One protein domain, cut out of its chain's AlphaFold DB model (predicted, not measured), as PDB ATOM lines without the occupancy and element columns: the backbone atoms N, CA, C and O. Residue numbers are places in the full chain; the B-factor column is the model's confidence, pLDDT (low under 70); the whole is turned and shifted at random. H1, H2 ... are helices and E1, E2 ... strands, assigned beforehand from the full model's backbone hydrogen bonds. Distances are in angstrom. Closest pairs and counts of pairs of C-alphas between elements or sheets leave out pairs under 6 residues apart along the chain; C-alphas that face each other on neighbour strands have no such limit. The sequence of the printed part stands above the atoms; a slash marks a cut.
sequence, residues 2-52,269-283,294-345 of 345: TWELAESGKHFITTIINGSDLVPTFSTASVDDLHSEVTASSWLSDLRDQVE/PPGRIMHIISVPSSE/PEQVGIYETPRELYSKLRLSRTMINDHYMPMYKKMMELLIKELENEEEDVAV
ATOM      1  N   THR A   2     -22.177  -0.591 -27.004       77.25
ATOM      2  CA  THR A   2     -21.166  -1.018 -26.015       77.25
ATOM      3  C   THR A   2     -19.797  -0.408 -26.324       77.25
ATOM      4  O   THR A   2     -19.486  -0.143 -27.487       77.25
ATOM      5  N   TRP A   3     -18.966  -0.224 -25.289       77.69
ATOM      6  CA  TRP A   3     -17.605   0.305 -25.439       77.69
ATOM      7  C   TRP A   3     -16.780  -0.490 -26.462       77.69
ATOM      8  O   TRP A   3     -16.206   0.101 -27.368       77.69
ATOM      9  N   GLU A   4     -16.778  -1.824 -26.369       80.44
ATOM     10  CA  GLU A   4     -16.004  -2.710 -27.253       80.44
ATOM     11  C   GLU A   4     -16.347  -2.508 -28.740       80.44
ATOM     12  O   GLU A   4     -15.457  -2.433 -29.588       80.44
ATOM     13  N   LEU A   5     -17.638  -2.353 -29.065       79.25
ATOM     14  CA  LEU A   5     -18.086  -2.081 -30.432       79.25
ATOM     15  C   LEU A   5     -17.679  -0.675 -30.886       79.25
ATOM     16  O   LEU A   5     -17.196  -0.513 -32.008       79.25
ATOM     17  N   ALA A   6     -17.796   0.329 -30.016       78.88
ATOM     18  CA  ALA A   6     -17.350   1.683 -30.325       78.88
ATOM     19  C   ALA A   6     -15.820   1.775 -30.486       78.88
ATOM     20  O   ALA A   6     -15.333   2.572 -31.292       78.88
ATOM     21  N   GLU A   7     -15.041   0.994 -29.728       82.69
ATOM     22  CA  GLU A   7     -13.576   0.899 -29.836       82.69
ATOM     23  C   GLU A   7     -13.134   0.117 -31.081       82.69
ATOM     24  O   GLU A   7     -12.151   0.512 -31.703       82.69
ATOM     25  N   SER A   8     -13.896  -0.876 -31.555       87.69
ATOM     26  CA  SER A   8     -13.600  -1.533 -32.843       87.69
ATOM     27  C   SER A   8     -13.530  -0.550 -34.025       87.69
ATOM     28  O   SER A   8     -12.749  -0.743 -34.956       87.69
ATOM     29  N   GLY A   9     -14.280   0.557 -33.956       85.75
ATOM     30  CA  GLY A   9     -14.257   1.623 -34.957       85.75
ATOM     31  C   GLY A   9     -13.053   2.571 -34.881       85.75
ATOM     32  O   GLY A   9     -12.883   3.366 -35.797       85.75
ATOM     33  N   LYS A  10     -12.217   2.520 -33.832       85.94
ATOM     34  CA  LYS A  10     -11.178   3.525 -33.495       85.94
ATOM     35  C   LYS A  10     -10.180   3.843 -34.614       85.94
ATOM     36  O   LYS A  10      -9.587   4.912 -34.600       85.94
ATOM     37  N   HIS A  11     -10.000   2.960 -35.592       89.25
ATOM     38  CA  HIS A  11      -9.139   3.218 -36.751       89.25
ATOM     39  C   HIS A  11      -9.736   4.207 -37.770       89.25
ATOM     40  O   HIS A  11      -9.003   4.722 -38.610       89.25
ATOM     41  N   PHE A  12     -11.036   4.498 -37.695       90.88
ATOM     42  CA  PHE A  12     -11.749   5.372 -38.622       90.88
ATOM     43  C   PHE A  12     -12.103   6.709 -37.965       90.88
ATOM     44  O   PHE A  12     -12.619   6.744 -36.847       90.88
ATOM     45  N   ILE A  13     -11.884   7.812 -38.682       90.12
ATOM     46  CA  ILE A  13     -12.513   9.099 -38.365       90.12
ATOM     47  C   ILE A  13     -13.953   9.028 -38.878       90.12
ATOM     48  O   ILE A  13     -14.179   8.732 -40.050       90.12
ATOM     49  N   THR A  14     -14.918   9.252 -37.993       86.44
ATOM     50  CA  THR A  14     -16.360   9.115 -38.278       86.44
ATOM     51  C   THR A  14     -17.116  10.430 -38.148       86.44
ATOM     52  O   THR A  14     -18.247  10.540 -38.618       86.44
ATOM     53  N   THR A  15     -16.510  11.445 -37.536       85.38
ATOM     54  CA  THR A  15     -17.064  12.799 -37.470       85.38
ATOM     55  C   THR A  15     -15.925  13.809 -37.424       85.38
ATOM     56  O   THR A  15     -14.944  13.621 -36.702       85.38
ATOM     57  N   ILE A  16     -16.070  14.886 -38.190       85.94
ATOM     58  CA  ILE A  16     -15.216  16.067 -38.126       85.94
ATOM     59  C   ILE A  16     -16.146  17.234 -37.795       85.94
ATOM     60  O   ILE A  16     -17.107  17.469 -38.519       85.94
ATOM     61  N   ILE A  17     -15.892  17.896 -36.670       83.44
ATOM     62  CA  ILE A  17     -16.655  19.037 -36.155       83.44
ATOM     63  C   ILE A  17     -15.816  20.290 -36.393       83.44
ATOM     64  O   ILE A  17     -14.613  20.294 -36.139       83.44
ATOM     65  N   ASN A  18     -16.426  21.364 -36.868       82.81
ATOM     66  CA  ASN A  18     -15.773  22.647 -37.083       82.81
ATOM     67  C   ASN A  18     -16.123  23.604 -35.935       82.81
ATOM     68  O   ASN A  18     -17.272  23.670 -35.510       82.81
ATOM     69  N   GLY A  19     -15.164  24.401 -35.453       73.06
ATOM     70  CA  GLY A  19     -15.425  25.444 -34.446       73.06
ATOM     71  C   GLY A  19     -16.453  26.517 -34.858       73.06
ATOM     72  O   GLY A  19     -16.846  27.330 -34.026       73.06
ATOM     73  N   SER A  20     -16.892  26.522 -36.123       69.62
ATOM     74  CA  SER A  20     -17.971  27.367 -36.664       69.62
ATOM     75  C   SER A  20     -19.360  26.706 -36.643       69.62
ATOM     76  O   SER A  20     -20.324  27.329 -37.091       69.62
ATOM     77  N   ASP A  21     -19.472  25.456 -36.189       71.69
ATOM     78  CA  ASP A  21     -20.727  24.701 -36.178       71.69
ATOM     79  C   ASP A  21     -21.611  25.145 -35.009       71.69
ATOM     80  O   ASP A  21     -21.191  25.123 -33.849       71.69
ATOM     81  N   LEU A  22     -22.854  25.553 -35.291       58.59
ATOM     82  CA  LEU A  22     -23.769  25.960 -34.227       58.59
ATOM     83  C   LEU A  22     -24.254  24.742 -33.431       58.59
ATOM     84  O   LEU A  22     -24.782  23.773 -33.981       58.59
ATOM     85  N   VAL A  23     -24.132  24.845 -32.104       52.88
ATOM     86  CA  VAL A  23     -24.651  23.874 -31.133       52.88
ATOM     87  C   VAL A  23     -25.840  24.466 -30.365       52.88
ATOM     88  O   VAL A  23     -25.660  25.128 -29.338       52.88
ATOM     89  N   PRO A  24     -27.075  24.207 -30.827       51.59
ATOM     90  CA  PRO A  24     -28.249  24.149 -29.960       51.59
ATOM     91  C   PRO A  24     -28.852  22.728 -29.987       51.59
ATOM     92  O   PRO A  24     -29.065  22.156 -31.046       51.59
ATOM     93  N   THR A  25     -29.216  22.099 -28.872       43.41
ATOM     94  CA  THR A  25     -29.669  22.692 -27.608       43.41
ATOM     95  C   THR A  25     -29.258  21.863 -26.386       43.41
ATOM     96  O   THR A  25     -28.822  20.715 -26.478       43.41
ATOM     97  N   PHE A  26     -29.440  22.442 -25.197       44.03
ATOM     98  CA  PHE A  26     -29.412  21.686 -23.951       44.03
ATOM     99  C   PHE A  26     -30.735  20.912 -23.789       44.03
ATOM    100  O   PHE A  26     -31.771  21.505 -23.493       44.03
ATOM    101  N   SER A  27     -30.691  19.586 -23.952       45.56
ATOM    102  CA  SER A  27     -31.717  18.655 -23.443       45.56
ATOM    103  C   SER A  27     -31.888  18.814 -21.921       45.56
ATOM    104  O   SER A  27     -30.941  19.231 -21.259       45.56
ATOM    105  N   THR A  28     -33.047  18.477 -21.347       51.50
ATOM    106  CA  THR A  28     -33.395  18.721 -19.929       51.50
ATOM    107  C   THR A  28     -32.387  18.135 -18.941       51.50
ATOM    108  O   THR A  28     -31.733  18.899 -18.237       51.50
ATOM    109  N   ALA A  29     -32.144  16.821 -18.974       52.12
ATOM    110  CA  ALA A  29     -31.111  16.172 -18.154       52.12
ATOM    111  C   ALA A  29     -29.717  16.804 -18.355       52.12
ATOM    112  O   ALA A  29     -28.901  16.876 -17.447       52.12
ATOM    113  N   SER A  30     -29.479  17.341 -19.551       56.50
ATOM    114  CA  SER A  30     -28.225  17.964 -19.969       56.50
ATOM    115  C   SER A  30     -28.095  19.448 -19.549       56.50
ATOM    116  O   SER A  30     -26.983  19.993 -19.563       56.50
ATOM    117  N   VAL A  31     -29.218  20.094 -19.189       61.78
ATOM    118  CA  VAL A  31     -29.295  21.345 -18.413       61.78
ATOM    119  C   VAL A  31     -29.030  21.032 -16.948       61.78
ATOM    120  O   VAL A  31     -28.267  21.763 -16.331       61.78
ATOM    121  N   ASP A  32     -29.616  19.963 -16.405       63.31
ATOM    122  CA  ASP A  32     -29.432  19.573 -15.004       63.31
ATOM    123  C   ASP A  32     -27.973  19.170 -14.716       63.31
ATOM    124  O   ASP A  32     -27.399  19.646 -13.735       63.31
ATOM    125  N   ASP A  33     -27.329  18.421 -15.620       66.38
ATOM    126  CA  ASP A  33     -25.885  18.145 -15.594       66.38
ATOM    127  C   ASP A  33     -25.070  19.445 -15.554       66.38
ATOM    128  O   ASP A  33     -24.268  19.646 -14.640       66.38
ATOM    129  N   LEU A  34     -25.303  20.364 -16.506       63.34
ATOM    130  CA  LEU A  34     -24.599  21.650 -16.567       63.34
ATOM    131  C   LEU A  34     -24.865  22.488 -15.312       63.34
ATOM    132  O   LEU A  34     -23.950  23.092 -14.766       63.34
ATOM    133  N   HIS A  35     -26.106  22.527 -14.834       65.25
ATOM    134  CA  HIS A  35     -26.489  23.253 -13.632       65.25
ATOM    135  C   HIS A  35     -25.803  22.653 -12.400       65.25
ATOM    136  O   HIS A  35     -25.390  23.404 -11.517       65.25
ATOM    137  N   SER A  36     -25.615  21.331 -12.344       71.12
ATOM    138  CA  SER A  36     -24.822  20.678 -11.300       71.12
ATOM    139  C   SER A  36     -23.334  21.036 -11.407       71.12
ATOM    140  O   SER A  36     -22.744  21.425 -10.403       71.12
ATOM    141  N   GLU A  37     -22.749  21.038 -12.609       70.19
ATOM    142  CA  GLU A  37     -21.341  21.382 -12.864       70.19
ATOM    143  C   GLU A  37     -21.054  22.873 -12.569       70.19
ATOM    144  O   GLU A  37     -20.044  23.206 -11.947       70.19
ATOM    145  N   VAL A  38     -21.987  23.772 -12.900       68.19
ATOM    146  CA  VAL A  38     -21.944  25.225 -12.620       68.19
ATOM    147  C   VAL A  38     -22.311  25.569 -11.166       68.19
ATOM    148  O   VAL A  38     -21.943  26.634 -10.677       68.19
ATOM    149  N   THR A  39     -23.004  24.679 -10.443       70.19
ATOM    150  CA  THR A  39     -23.259  24.826  -8.992       70.19
ATOM    151  C   THR A  39     -22.128  24.228  -8.146       70.19
ATOM    152  O   THR A  39     -21.874  24.707  -7.043       70.19
ATOM    153  N   ALA A  40     -21.453  23.185  -8.642       68.12
ATOM    154  CA  ALA A  40     -20.315  22.545  -7.984       68.12
ATOM    155  C   ALA A  40     -18.999  23.303  -8.215       68.12
ATOM    156  O   ALA A  40     -18.168  23.375  -7.309       68.12
ATOM    157  N   SER A  41     -18.809  23.896  -9.398       57.12
ATOM    158  CA  SER A  41     -17.735  24.866  -9.619       57.12
ATOM    159  C   SER A  41     -18.076  26.196  -8.936       57.12
ATOM    160  O   SER A  41     -19.176  26.729  -9.066       57.12
ATOM    161  N   SER A  42     -17.117  26.764  -8.202       60.75
ATOM    162  CA  SER A  42     -17.330  27.945  -7.349       60.75
ATOM    163  C   SER A  42     -17.604  29.258  -8.096       60.75
ATOM    164  O   SER A  42     -17.680  30.304  -7.455       60.75
ATOM    165  N   TRP A  43     -17.826  29.240  -9.413       66.56
ATOM    166  CA  TRP A  43     -17.968  30.432 -10.256       66.56
ATOM    167  C   TRP A  43     -19.044  31.415  -9.770       66.56
ATOM    168  O   TRP A  43     -18.846  32.627  -9.833       66.56
ATOM    169  N   LEU A  44     -20.167  30.925  -9.229       62.91
ATOM    170  CA  LEU A  44     -21.218  31.799  -8.693       62.91
ATOM    171  C   LEU A  44     -20.795  32.504  -7.388       62.91
ATOM    172  O   LEU A  44     -21.181  33.652  -7.158       62.91
ATOM    173  N   SER A  45     -19.988  31.848  -6.547       69.56
ATOM    174  CA  SER A  45     -19.325  32.489  -5.403       69.56
ATOM    175  C   SER A  45     -18.207  33.426  -5.854       69.56
ATOM    176  O   SER A  45     -18.154  34.547  -5.364       69.56
ATOM    177  N   ASP A  46     -17.389  33.034  -6.829       72.94
ATOM    178  CA  ASP A  46     -16.254  33.828  -7.310       72.94
ATOM    179  C   ASP A  46     -16.727  35.119  -7.999       72.94
ATOM    180  O   ASP A  46     -16.190  36.194  -7.737       72.94
ATOM    181  N   LEU A  47     -17.796  35.058  -8.807       68.62
ATOM    182  CA  LEU A  47     -18.466  36.250  -9.337       68.62
ATOM    183  C   LEU A  47     -19.080  37.104  -8.231       68.62
ATOM    184  O   LEU A  47     -18.981  38.331  -8.283       68.62
ATOM    185  N   ARG A  48     -19.739  36.490  -7.243       67.06
ATOM    186  CA  ARG A  48     -20.331  37.245  -6.134       67.06
ATOM    187  C   ARG A  48     -19.249  37.965  -5.333       67.06
ATOM    188  O   ARG A  48     -19.427  39.141  -5.024       67.06
ATOM    189  N   ASP A  49     -18.124  37.314  -5.074       72.69
ATOM    190  CA  ASP A  49     -16.986  37.908  -4.390       72.69
ATOM    191  C   ASP A  49     -16.319  38.977  -5.265       72.69
ATOM    192  O   ASP A  49     -16.018  40.050  -4.750       72.69
ATOM    193  N   GLN A  50     -16.186  38.796  -6.586       65.12
ATOM    194  CA  GLN A  50     -15.742  39.868  -7.494       65.12
ATOM    195  C   GLN A  50     -16.682  41.086  -7.474       65.12
ATOM    196  O   GLN A  50     -16.209  42.223  -7.469       65.12
ATOM    197  N   VAL A  51     -18.001  40.884  -7.406       64.12
ATOM    198  CA  VAL A  51     -19.001  41.967  -7.309       64.12
ATOM    199  C   VAL A  51     -19.005  42.623  -5.919       64.12
ATOM    200  O   VAL A  51     -19.192  43.838  -5.814       64.12
ATOM    201  N   GLU A  52     -18.746  41.872  -4.846       63.34
ATOM    202  CA  GLU A  52     -18.610  42.413  -3.484       63.34
ATOM    203  C   GLU A  52     -17.247  43.095  -3.243       63.34
ATOM    204  O   GLU A  52     -17.176  44.034  -2.443       63.34
ATOM    205  N   PRO A 269     -20.390   6.712 -29.692       77.81
ATOM    206  CA  PRO A 269     -20.355   6.592 -31.144       77.81
ATOM    207  C   PRO A 269     -19.123   5.787 -31.601       77.81
ATOM    208  O   PRO A 269     -18.074   5.823 -30.948       77.81
ATOM    209  N   PRO A 270     -19.220   5.055 -32.724       83.88
ATOM    210  CA  PRO A 270     -18.084   4.344 -33.292       83.88
ATOM    211  C   PRO A 270     -17.095   5.331 -33.923       83.88
ATOM    212  O   PRO A 270     -17.504   6.326 -34.517       83.88
ATOM    213  N   GLY A 271     -15.798   5.023 -33.853       86.94
ATOM    214  CA  GLY A 271     -14.740   5.805 -34.509       86.94
ATOM    215  C   GLY A 271     -14.142   6.947 -33.689       86.94
ATOM    216  O   GLY A 271     -14.214   6.953 -32.458       86.94
ATOM    217  N   ARG A 272     -13.457   7.857 -34.385       89.06
ATOM    218  CA  ARG A 272     -12.796   9.048 -33.837       89.06
ATOM    219  C   ARG A 272     -13.557  10.299 -34.260       89.06
ATOM    220  O   ARG A 272     -13.872  10.463 -35.441       89.06
ATOM    221  N   ILE A 273     -13.803  11.180 -33.293       88.19
ATOM    222  CA  ILE A 273     -14.366  12.514 -33.506       88.19
ATOM    223  C   ILE A 273     -13.229  13.532 -33.451       88.19
ATOM    224  O   ILE A 273     -12.547  13.648 -32.427       88.19
ATOM    225  N   MET A 274     -13.040  14.276 -34.536       89.62
ATOM    226  CA  MET A 274     -12.011  15.309 -34.660       89.62
ATOM    227  C   MET A 274     -12.645  16.705 -34.613       89.62
ATOM    228  O   MET A 274     -13.720  16.895 -35.173       89.62
ATOM    229  N   HIS A 275     -11.975  17.682 -34.000       88.94
ATOM    230  CA  HIS A 275     -12.359  19.097 -34.038       88.94
ATOM    231  C   HIS A 275     -11.367  19.909 -34.872       88.94
ATOM    232  O   HIS A 275     -10.163  19.825 -34.642       88.94
ATOM    233  N   ILE A 276     -11.875  20.727 -35.792       89.31
ATOM    234  CA  ILE A 276     -11.115  21.748 -36.516       89.31
ATOM    235  C   ILE A 276     -11.185  23.053 -35.716       89.31
ATOM    236  O   ILE A 276     -12.282  23.568 -35.472       89.31
ATOM    237  N   ILE A 277     -10.031  23.579 -35.304       86.31
ATOM    238  CA  ILE A 277      -9.924  24.730 -34.397       86.31
ATOM    239  C   ILE A 277      -8.925  25.746 -34.964       86.31
ATOM    240  O   ILE A 277      -7.776  25.402 -35.241       86.31
ATOM    241  N   SER A 278      -9.344  27.011 -35.079       84.88
ATOM    242  CA  SER A 278      -8.433  28.128 -35.356       84.88
ATOM    243  C   SER A 278      -7.493  28.346 -34.170       84.88
ATOM    244  O   SER A 278      -7.939  28.669 -33.065       84.88
ATOM    245  N   VAL A 279      -6.191  28.206 -34.396       80.69
ATOM    246  CA  VAL A 279      -5.142  28.504 -33.422       80.69
ATOM    247  C   VAL A 279      -4.650  29.935 -33.677       80.69
ATOM    248  O   VAL A 279      -4.208  30.240 -34.787       80.69
ATOM    249  N   PRO A 280      -4.708  30.850 -32.691       69.94
ATOM    250  CA  PRO A 280      -4.115  32.170 -32.855       69.94
ATOM    251  C   PRO A 280      -2.592  32.029 -32.947       69.94
ATOM    252  O   PRO A 280      -1.961  31.527 -32.016       69.94
ATOM    253  N   SER A 281      -2.005  32.479 -34.062       64.19
ATOM    254  CA  SER A 281      -0.555  32.428 -34.283       64.19
ATOM    255  C   SER A 281       0.190  33.087 -33.117       64.19
ATOM    256  O   SER A 281      -0.002  34.270 -32.827       64.19
ATOM    257  N   SER A 282       1.042  32.315 -32.435       57.62
ATOM    258  CA  SER A 282       1.708  32.761 -31.203       57.62
ATOM    259  C   SER A 282       2.818  33.795 -31.442       57.62
ATOM    260  O   SER A 282       3.368  34.327 -30.473       57.62
ATOM    261  N   GLU A 283       3.155  34.111 -32.695       49.19
ATOM    262  CA  GLU A 283       4.148  35.132 -33.033       49.19
ATOM    263  C   GLU A 283       3.545  36.544 -32.987       49.19
ATOM    264  O   GLU A 283       3.345  37.225 -34.003       49.19
ATOM    265  N   PRO A 294      -2.313  34.649 -41.496       58.72
ATOM    266  CA  PRO A 294      -3.310  33.608 -41.687       58.72
ATOM    267  C   PRO A 294      -3.764  33.061 -40.331       58.72
ATOM    268  O   PRO A 294      -2.950  32.826 -39.437       58.72
ATOM    269  N   GLU A 295      -5.071  32.849 -40.180       72.88
ATOM    270  CA  GLU A 295      -5.586  32.018 -39.093       72.88
ATOM    271  C   GLU A 295      -5.068  30.599 -39.322       72.88
ATOM    272  O   GLU A 295      -5.492  29.932 -40.266       72.88
ATOM    273  N   GLN A 296      -4.133  30.163 -38.479       83.31
ATOM    274  CA  GLN A 296      -3.637  28.795 -38.489       83.31
ATOM    275  C   GLN A 296      -4.765  27.867 -38.027       83.31
ATOM    276  O   GLN A 296      -5.495  28.197 -37.091       83.31
ATOM    277  N   VAL A 297      -4.945  26.719 -38.679       88.00
ATOM    278  CA  VAL A 297      -6.076  25.819 -38.410       88.00
ATOM    279  C   VAL A 297      -5.561  24.418 -38.119       88.00
ATOM    280  O   VAL A 297      -5.082  23.731 -39.013       88.00
ATOM    281  N   GLY A 298      -5.695  23.989 -36.864       88.31
ATOM    282  CA  GLY A 298      -5.295  22.657 -36.410       88.31
ATOM    283  C   GLY A 298      -6.477  21.692 -36.308       88.31
ATOM    284  O   GLY A 298      -7.622  22.105 -36.095       88.31
ATOM    285  N   ILE A 299      -6.192  20.390 -36.404       90.44
ATOM    286  CA  ILE A 299      -7.166  19.317 -36.170       90.44
ATOM    287  C   ILE A 299      -6.822  18.525 -34.899       90.44
ATOM    288  O   ILE A 299      -5.723  18.001 -34.739       90.44
ATOM    289  N   TYR A 300      -7.782  18.420 -33.981       89.81
ATOM    290  CA  TYR A 300      -7.595  17.842 -32.649       89.81
ATOM    291  C   TYR A 300      -8.490  16.618 -32.444       89.81
ATOM    292  O   TYR A 300      -9.692  16.671 -32.704       89.81
ATOM    293  N   GLU A 301      -7.934  15.508 -31.953       90.69
ATOM    294  CA  GLU A 301      -8.744  14.351 -31.560       90.69
ATOM    295  C   GLU A 301      -9.470  14.621 -30.242       90.69
ATOM    296  O   GLU A 301      -8.871  15.037 -29.251       90.69
ATOM    297  N   THR A 302     -10.769  14.334 -30.218       86.94
ATOM    298  CA  THR A 302     -11.588  14.477 -29.015       86.94
ATOM    299  C   THR A 302     -11.405  13.247 -28.116       86.94
ATOM    300  O   THR A 302     -11.649  12.127 -28.581       86.94
ATOM    301  N   PRO A 303     -11.036  13.400 -26.829       86.94
ATOM    302  CA  PRO A 303     -11.023  12.294 -25.876       86.94
ATOM    303  C   PRO A 303     -12.404  11.643 -25.739       86.94
ATOM    304  O   PRO A 303     -13.421  12.332 -25.646       86.94
ATOM    305  N   ARG A 304     -12.446  10.307 -25.671       80.12
ATOM    306  CA  ARG A 304     -13.703   9.533 -25.587       80.12
ATOM    307  C   ARG A 304     -14.528   9.826 -24.335       80.12
ATOM    308  O   ARG A 304     -15.751   9.770 -24.387       80.12
ATOM    309  N   GLU A 305     -13.866  10.216 -23.251       80.81
ATOM    310  CA  GLU A 305     -14.481  10.697 -22.006       80.81
ATOM    311  C   GLU A 305     -15.383  11.928 -22.217       80.81
ATOM    312  O   GLU A 305     -16.314  12.151 -21.448       80.81
ATOM    313  N   LEU A 306     -15.144  12.708 -23.279       79.00
ATOM    314  CA  LEU A 306     -15.932  13.892 -23.624       79.00
ATOM    315  C   LEU A 306     -17.044  13.607 -24.646       79.00
ATOM    316  O   LEU A 306     -17.829  14.510 -24.929       79.00
ATOM    317  N   TYR A 307     -17.170  12.385 -25.185       79.75
ATOM    318  CA  TYR A 307     -18.190  12.069 -26.205       79.75
ATOM    319  C   TYR A 307     -19.620  12.247 -25.670       79.75
ATOM    320  O   TYR A 307     -20.497  12.678 -26.410       79.75
ATOM    321  N   SER A 308     -19.843  12.018 -24.372       73.62
ATOM    322  CA  SER A 308     -21.110  12.296 -23.678       73.62
ATOM    323  C   SER A 308     -21.400  13.792 -23.475       73.62
ATOM    324  O   SER A 308     -22.553  14.172 -23.264       73.62
ATOM    325  N   LYS A 309     -20.376  14.655 -23.541       75.19
ATOM    326  CA  LYS A 309     -20.526  16.117 -23.493       75.19
ATOM    327  C   LYS A 309     -20.759  16.736 -24.876       75.19
ATOM    328  O   LYS A 309     -21.250  17.862 -24.940       75.19
ATOM    329  N   LEU A 310     -20.455  16.021 -25.964       74.31
ATOM    330  CA  LEU A 310     -20.746  16.482 -27.323       74.31
ATOM    331  C   LEU A 310     -22.254  16.504 -27.571       74.31
ATOM    332  O   LEU A 310     -22.963  15.523 -27.349       74.31
ATOM    333  N   ARG A 311     -22.742  17.641 -28.060       71.12
ATOM    334  CA  ARG A 311     -24.133  17.852 -28.461       71.12
ATOM    335  C   ARG A 311     -24.081  18.485 -29.841       71.12
ATOM    336  O   ARG A 311     -23.416  19.500 -30.016       71.12
ATOM    337  N   LEU A 312     -24.721  17.849 -30.813       68.19
ATOM    338  CA  LEU A 312     -24.849  18.361 -32.174       68.19
ATOM    339  C   LEU A 312     -26.270  18.884 -32.364       68.19
ATOM    340  O   LEU A 312     -27.202  18.430 -31.696       68.19
ATOM    341  N   SER A 313     -26.432  19.852 -33.256       66.56
ATOM    342  CA  SER A 313     -27.723  20.478 -33.499       66.56
ATOM    343  C   SER A 313     -28.669  19.559 -34.265       66.56
ATOM    344  O   SER A 313     -28.281  18.898 -35.226       66.56
ATOM    345  N   ARG A 314     -29.953  19.526 -33.873       65.25
ATOM    346  CA  ARG A 314     -30.970  18.709 -34.575       65.25
ATOM    347  C   ARG A 314     -31.114  19.115 -36.050       65.25
ATOM    348  O   ARG A 314     -31.541  18.313 -36.873       65.25
ATOM    349  N   THR A 315     -30.739  20.351 -36.366       64.38
ATOM    350  CA  THR A 315     -30.797  20.985 -37.683       64.38
ATOM    351  C   THR A 315     -29.439  21.115 -38.384       64.38
ATOM    352  O   THR A 315     -29.419  21.735 -39.441       64.38
ATOM    353  N   MET A 316     -28.351  20.513 -37.861       61.25
ATOM    354  CA  MET A 316     -26.953  20.511 -38.366       61.25
ATOM    355  C   MET A 316     -26.699  21.228 -39.704       61.25
ATOM    356  O   MET A 316     -26.072  22.277 -39.721       61.25
ATOM    357  N   ILE A 317     -27.210  20.707 -40.825       60.62
ATOM    358  CA  ILE A 317     -27.024  21.257 -42.184       60.62
ATOM    359  C   ILE A 317     -27.380  22.757 -42.293       60.62
ATOM    360  O   ILE A 317     -26.669  23.499 -42.966       60.62
ATOM    361  N   ASN A 318     -28.437  23.207 -41.612       64.12
ATOM    362  CA  ASN A 318     -28.875  24.609 -41.563       64.12
ATOM    363  C   ASN A 318     -28.100  25.442 -40.523       64.12
ATOM    364  O   ASN A 318     -28.035  26.667 -40.623       64.12
ATOM    365  N   ASP A 319     -27.529  24.768 -39.525       65.00
ATOM    366  CA  ASP A 319     -26.774  25.323 -38.398       65.00
ATOM    367  C   ASP A 319     -25.274  25.494 -38.729       65.00
ATOM    368  O   ASP A 319     -24.576  26.297 -38.107       65.00
ATOM    369  N   HIS A 320     -24.767  24.789 -39.744       71.88
ATOM    370  CA  HIS A 320     -23.433  24.980 -40.306       71.88
ATOM    371  C   HIS A 320     -23.399  26.227 -41.208       71.88
ATOM    372  O   HIS A 320     -23.926  26.222 -42.324       71.88
ATOM    373  N   TYR A 321     -22.707  27.295 -40.793       77.12
ATOM    374  CA  TYR A 321     -22.503  28.464 -41.659       77.12
ATOM    375  C   TYR A 321     -21.510  28.142 -42.794       77.12
ATOM    376  O   TYR A 321     -20.300  28.365 -42.682       77.12
ATOM    377  N   MET A 322     -22.044  27.614 -43.901       82.31
ATOM    378  CA  MET A 322     -21.310  27.089 -45.064       82.31
ATOM    379  C   MET A 322     -20.098  27.922 -45.530       82.31
ATOM    380  O   MET A 322     -19.071  27.308 -45.825       82.31
ATOM    381  N   PRO A 323     -20.122  29.273 -45.577       84.31
ATOM    382  CA  PRO A 323     -18.943  30.053 -45.969       84.31
ATOM    383  C   PRO A 323     -17.756  29.916 -45.002       84.31
ATOM    384  O   PRO A 323     -16.622  29.786 -45.460       84.31
ATOM    385  N   MET A 324     -17.995  29.889 -43.682       82.69
ATOM    386  CA  MET A 324     -16.929  29.615 -42.703       82.69
ATOM    387  C   MET A 324     -16.559  28.136 -42.676       82.69
ATOM    388  O   MET A 324     -15.376  27.827 -42.550       82.69
ATOM    389  N   TYR A 325     -17.527  27.229 -42.863       83.69
ATOM    390  CA  TYR A 325     -17.222  25.802 -42.964       83.69
ATOM    391  C   TYR A 325     -16.237  25.536 -44.108       83.69
ATOM    392  O   TYR A 325     -15.177  24.945 -43.900       83.69
ATOM    393  N   LYS A 326     -16.536  26.078 -45.295       86.81
ATOM    394  CA  LYS A 326     -15.655  26.043 -46.462       86.81
ATOM    395  C   LYS A 326     -14.288  26.675 -46.165       86.81
ATOM    396  O   LYS A 326     -13.279  26.018 -46.394       86.81
ATOM    397  N   LYS A 327     -14.248  27.907 -45.635       87.94
ATOM    398  CA  LYS A 327     -12.991  28.611 -45.313       87.94
ATOM    399  C   LYS A 327     -12.089  27.776 -44.398       87.94
ATOM    400  O   LYS A 327     -10.899  27.666 -44.658       87.94
ATOM    401  N   MET A 328     -12.651  27.190 -43.341       86.75
ATOM    402  CA  MET A 328     -11.887  26.407 -42.367       86.75
ATOM    403  C   MET A 328     -11.316  25.124 -42.988       86.75
ATOM    404  O   MET A 328     -10.167  24.784 -42.730       86.75
ATOM    405  N   MET A 329     -12.090  24.446 -43.844       88.50
ATOM    406  CA  MET A 329     -11.617  23.279 -44.600       88.50
ATOM    407  C   MET A 329     -10.512  23.660 -45.599       88.50
ATOM    408  O   MET A 329      -9.509  22.964 -45.683       88.50
ATOM    409  N   GLU A 330     -10.655  24.777 -46.325       90.88
ATOM    410  CA  GLU A 330      -9.638  25.276 -47.268       90.88
ATOM    411  C   GLU A 330      -8.353  25.777 -46.584       90.88
ATOM    412  O   GLU A 330      -7.310  25.835 -47.234       90.88
ATOM    413  N   LEU A 331      -8.412  26.155 -45.301       90.62
ATOM    414  CA  LEU A 331      -7.232  26.453 -44.483       90.62
ATOM    415  C   LEU A 331      -6.580  25.168 -43.962       90.62
ATOM    416  O   LEU A 331      -5.381  24.994 -44.147       90.62
ATOM    417  N   LEU A 332      -7.364  24.244 -43.395       90.62
ATOM    418  CA  LEU A 332      -6.852  22.968 -42.885       90.62
ATOM    419  C   LEU A 332      -6.181  22.125 -43.980       90.62
ATOM    420  O   LEU A 332      -5.149  21.518 -43.722       90.62
ATOM    421  N   ILE A 333      -6.741  22.092 -45.195       91.56
ATOM    422  CA  ILE A 333      -6.131  21.369 -46.324       91.56
ATOM    423  C   ILE A 333      -4.734  21.922 -46.625       91.56
ATOM    424  O   ILE A 333      -3.804  21.136 -46.738       91.56
ATOM    425  N   LYS A 334      -4.565  23.249 -46.662       91.00
ATOM    426  CA  LYS A 334      -3.256  23.876 -46.913       91.00
ATOM    427  C   LYS A 334      -2.260  23.618 -45.794       91.00
ATOM    428  O   LYS A 334      -1.092  23.403 -46.077       91.00
ATOM    429  N   GLU A 335      -2.708  23.646 -44.540       89.50
ATOM    430  CA  GLU A 335      -1.835  23.345 -43.403       89.50
ATOM    431  C   GLU A 335      -1.316  21.900 -43.489       89.50
ATOM    432  O   GLU A 335      -0.123  21.670 -43.334       89.50
ATOM    433  N   LEU A 336      -2.185  20.945 -43.843       88.94
ATOM    434  CA  LEU A 336      -1.815  19.539 -44.044       88.94
ATOM    435  C   LEU A 336      -0.951  19.313 -45.300       88.94
ATOM    436  O   LEU A 336      -0.059  18.471 -45.270       88.94
ATOM    437  N   GLU A 337      -1.186  20.055 -46.387       90.56
ATOM    438  CA  GLU A 337      -0.327  20.052 -47.583       90.56
ATOM    439  C   GLU A 337       1.084  20.573 -47.243       90.56
ATOM    440  O   GLU A 337       2.071  19.942 -47.616       90.56
ATOM    441  N   ASN A 338       1.189  21.656 -46.459       86.56
ATOM    442  CA  ASN A 338       2.468  22.172 -45.959       86.56
ATOM    443  C   ASN A 338       3.172  21.159 -45.030       86.56
ATOM    444  O   ASN A 338       4.370  20.934 -45.176       86.56
ATOM    445  N   GLU A 339       2.443  20.527 -44.096       84.88
ATOM    446  CA  GLU A 339       2.993  19.490 -43.205       84.88
ATOM    447  C   GLU A 339       3.508  18.262 -43.983       84.88
ATOM    448  O   GLU A 339       4.522  17.678 -43.598       84.88
ATOM    449  N   GLU A 340       2.851  17.859 -45.080       84.31
ATOM    450  CA  GLU A 340       3.321  16.751 -45.926       84.31
ATOM    451  C   GLU A 340       4.558  17.142 -46.758       84.31
ATOM    452  O   GLU A 340       5.470  16.322 -46.897       84.31
ATOM    453  N   GLU A 341       4.653  18.389 -47.240       78.69
ATOM    454  CA  GLU A 341       5.870  18.903 -47.891       78.69
ATOM    455  C   GLU A 341       7.058  19.000 -46.909       78.69
ATOM    456  O   GLU A 341       8.146  18.527 -47.241       78.69
ATOM    457  N   ASP A 342       6.861  19.505 -45.684       74.69
ATOM    458  CA  ASP A 342       7.909  19.596 -44.647       74.69
ATOM    459  C   ASP A 342       8.410  18.216 -44.161       74.69
ATOM    460  O   ASP A 342       9.558  18.080 -43.731       74.69
ATOM    461  N   VAL A 343       7.579  17.168 -44.238       72.75
ATOM    462  CA  VAL A 343       7.945  15.781 -43.873       72.75
ATOM    463  C   VAL A 343       8.622  15.020 -45.030       72.75
ATOM    464  O   VAL A 343       9.217  13.960 -44.810       72.75
ATOM    465  N   ALA A 344       8.580  15.550 -46.257       59.84
ATOM    466  CA  ALA A 344       9.148  14.921 -47.453       59.84
ATOM    467  C   ALA A 344      10.608  15.326 -47.778       59.84
ATOM    468  O   ALA A 344      11.149  14.853 -48.785       59.84
ATOM    469  N   VAL A 345      11.234  16.182 -46.955       47.22
ATOM    470  CA  VAL A 345      12.544  16.842 -47.189       47.22
ATOM    471  C   VAL A 345      13.680  16.273 -46.329       47.22
ATOM    472  O   VAL A 345      14.761  16.028 -46.918       47.22
TER     473      VAL A 345
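What this domain is: This is residues 2 to 52, 269 to 283 and 294 to 345 of the 345 residues of an uncharacterized protein of Coffea canephora (UniProt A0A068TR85). A small three-stranded sheet, E1 E2 E3, has one long helix, H5, crossing one of its faces, and two arms stick out of this body: residues 35 to 52, with H3 and part of H2, and residues 337 to 345, with the end of H5. Short H1 lies beyond the end of the sheet where E1 begins, and an unnamed stretch, residues 302 to 315, leads from E3 to little H4. The 118 printed residues hold, in order, H1 E1 H2 H3 E2 E3 H4 H5; the sheet is mixed, in the order E1 E2 E3, and the class is mixed, helices and strands. The whole is loose, with a radius of gyration of the C-alphas of 18.4 A and spans of 58 by 43 by 31 A.

How they stand to each other: H1, residues 3 to 8, is joined by a tight link to E1, residues 13 to 18, and is not on the sheet. E1 is parallel to E2, residues 272 to 279, at 28 degrees; N 17 and O 274 are within hydrogen-bond range at 2.8 A. E2 is antiparallel to E3, residues 296 to 301, at 156 degrees, with N 277 and O 298 at 2.9 A. H5, residues 322 to 343, is on the sheet, making two layers, a helix on one face of a sheet. Its height over the sheet is 8.2 A. It lies over E3 and only just over E2, on which 3 of its C-alphas fall. It runs across the strands, at 87 degrees to E3 on the local plane; the closest C-alphas of H5 and E3 are those of Leu 332 and Val 297, 5.4 A. H2, residues 28 to 40, and H3, residues 43 to 52, are close but not clearly touching, their closest C-alphas, Val 38 and Leu 44, 7.7 A apart, at a steep tilt of 51 degrees, the same way. H4, residues 316 to 319, is apart from H5. Every O i to N i+4 pair is within hydrogen-bond range in H1 and H3, 8 of 9 in H2 and 17 of 18 in H5; H4 is too short for one.

Where its parts are: H1 begins at C-alpha 3, (-17.605, 0.305, -25.439). H2 measures 18.1 A, H3 13.8 A, E1 14.0 A, E2 20.9 A and E3 16.8 A. H5, 31.4 A, ends at C-alpha 343, (7.945, 15.781, -43.873).

The domain as a whole: The C-alphas of Glu 52 and Val 345, the two farthest apart, are 59.5 A apart. Residues 53 to 268 and 284 to 293 are not printed, with C-alpha gaps of 45.3 A and 11.5 A. E3 to H4 is a long link. Mean pLDDT of the printed part is 75.0; 42 residues are under 70, among them 22 to 35 and 312 to 319.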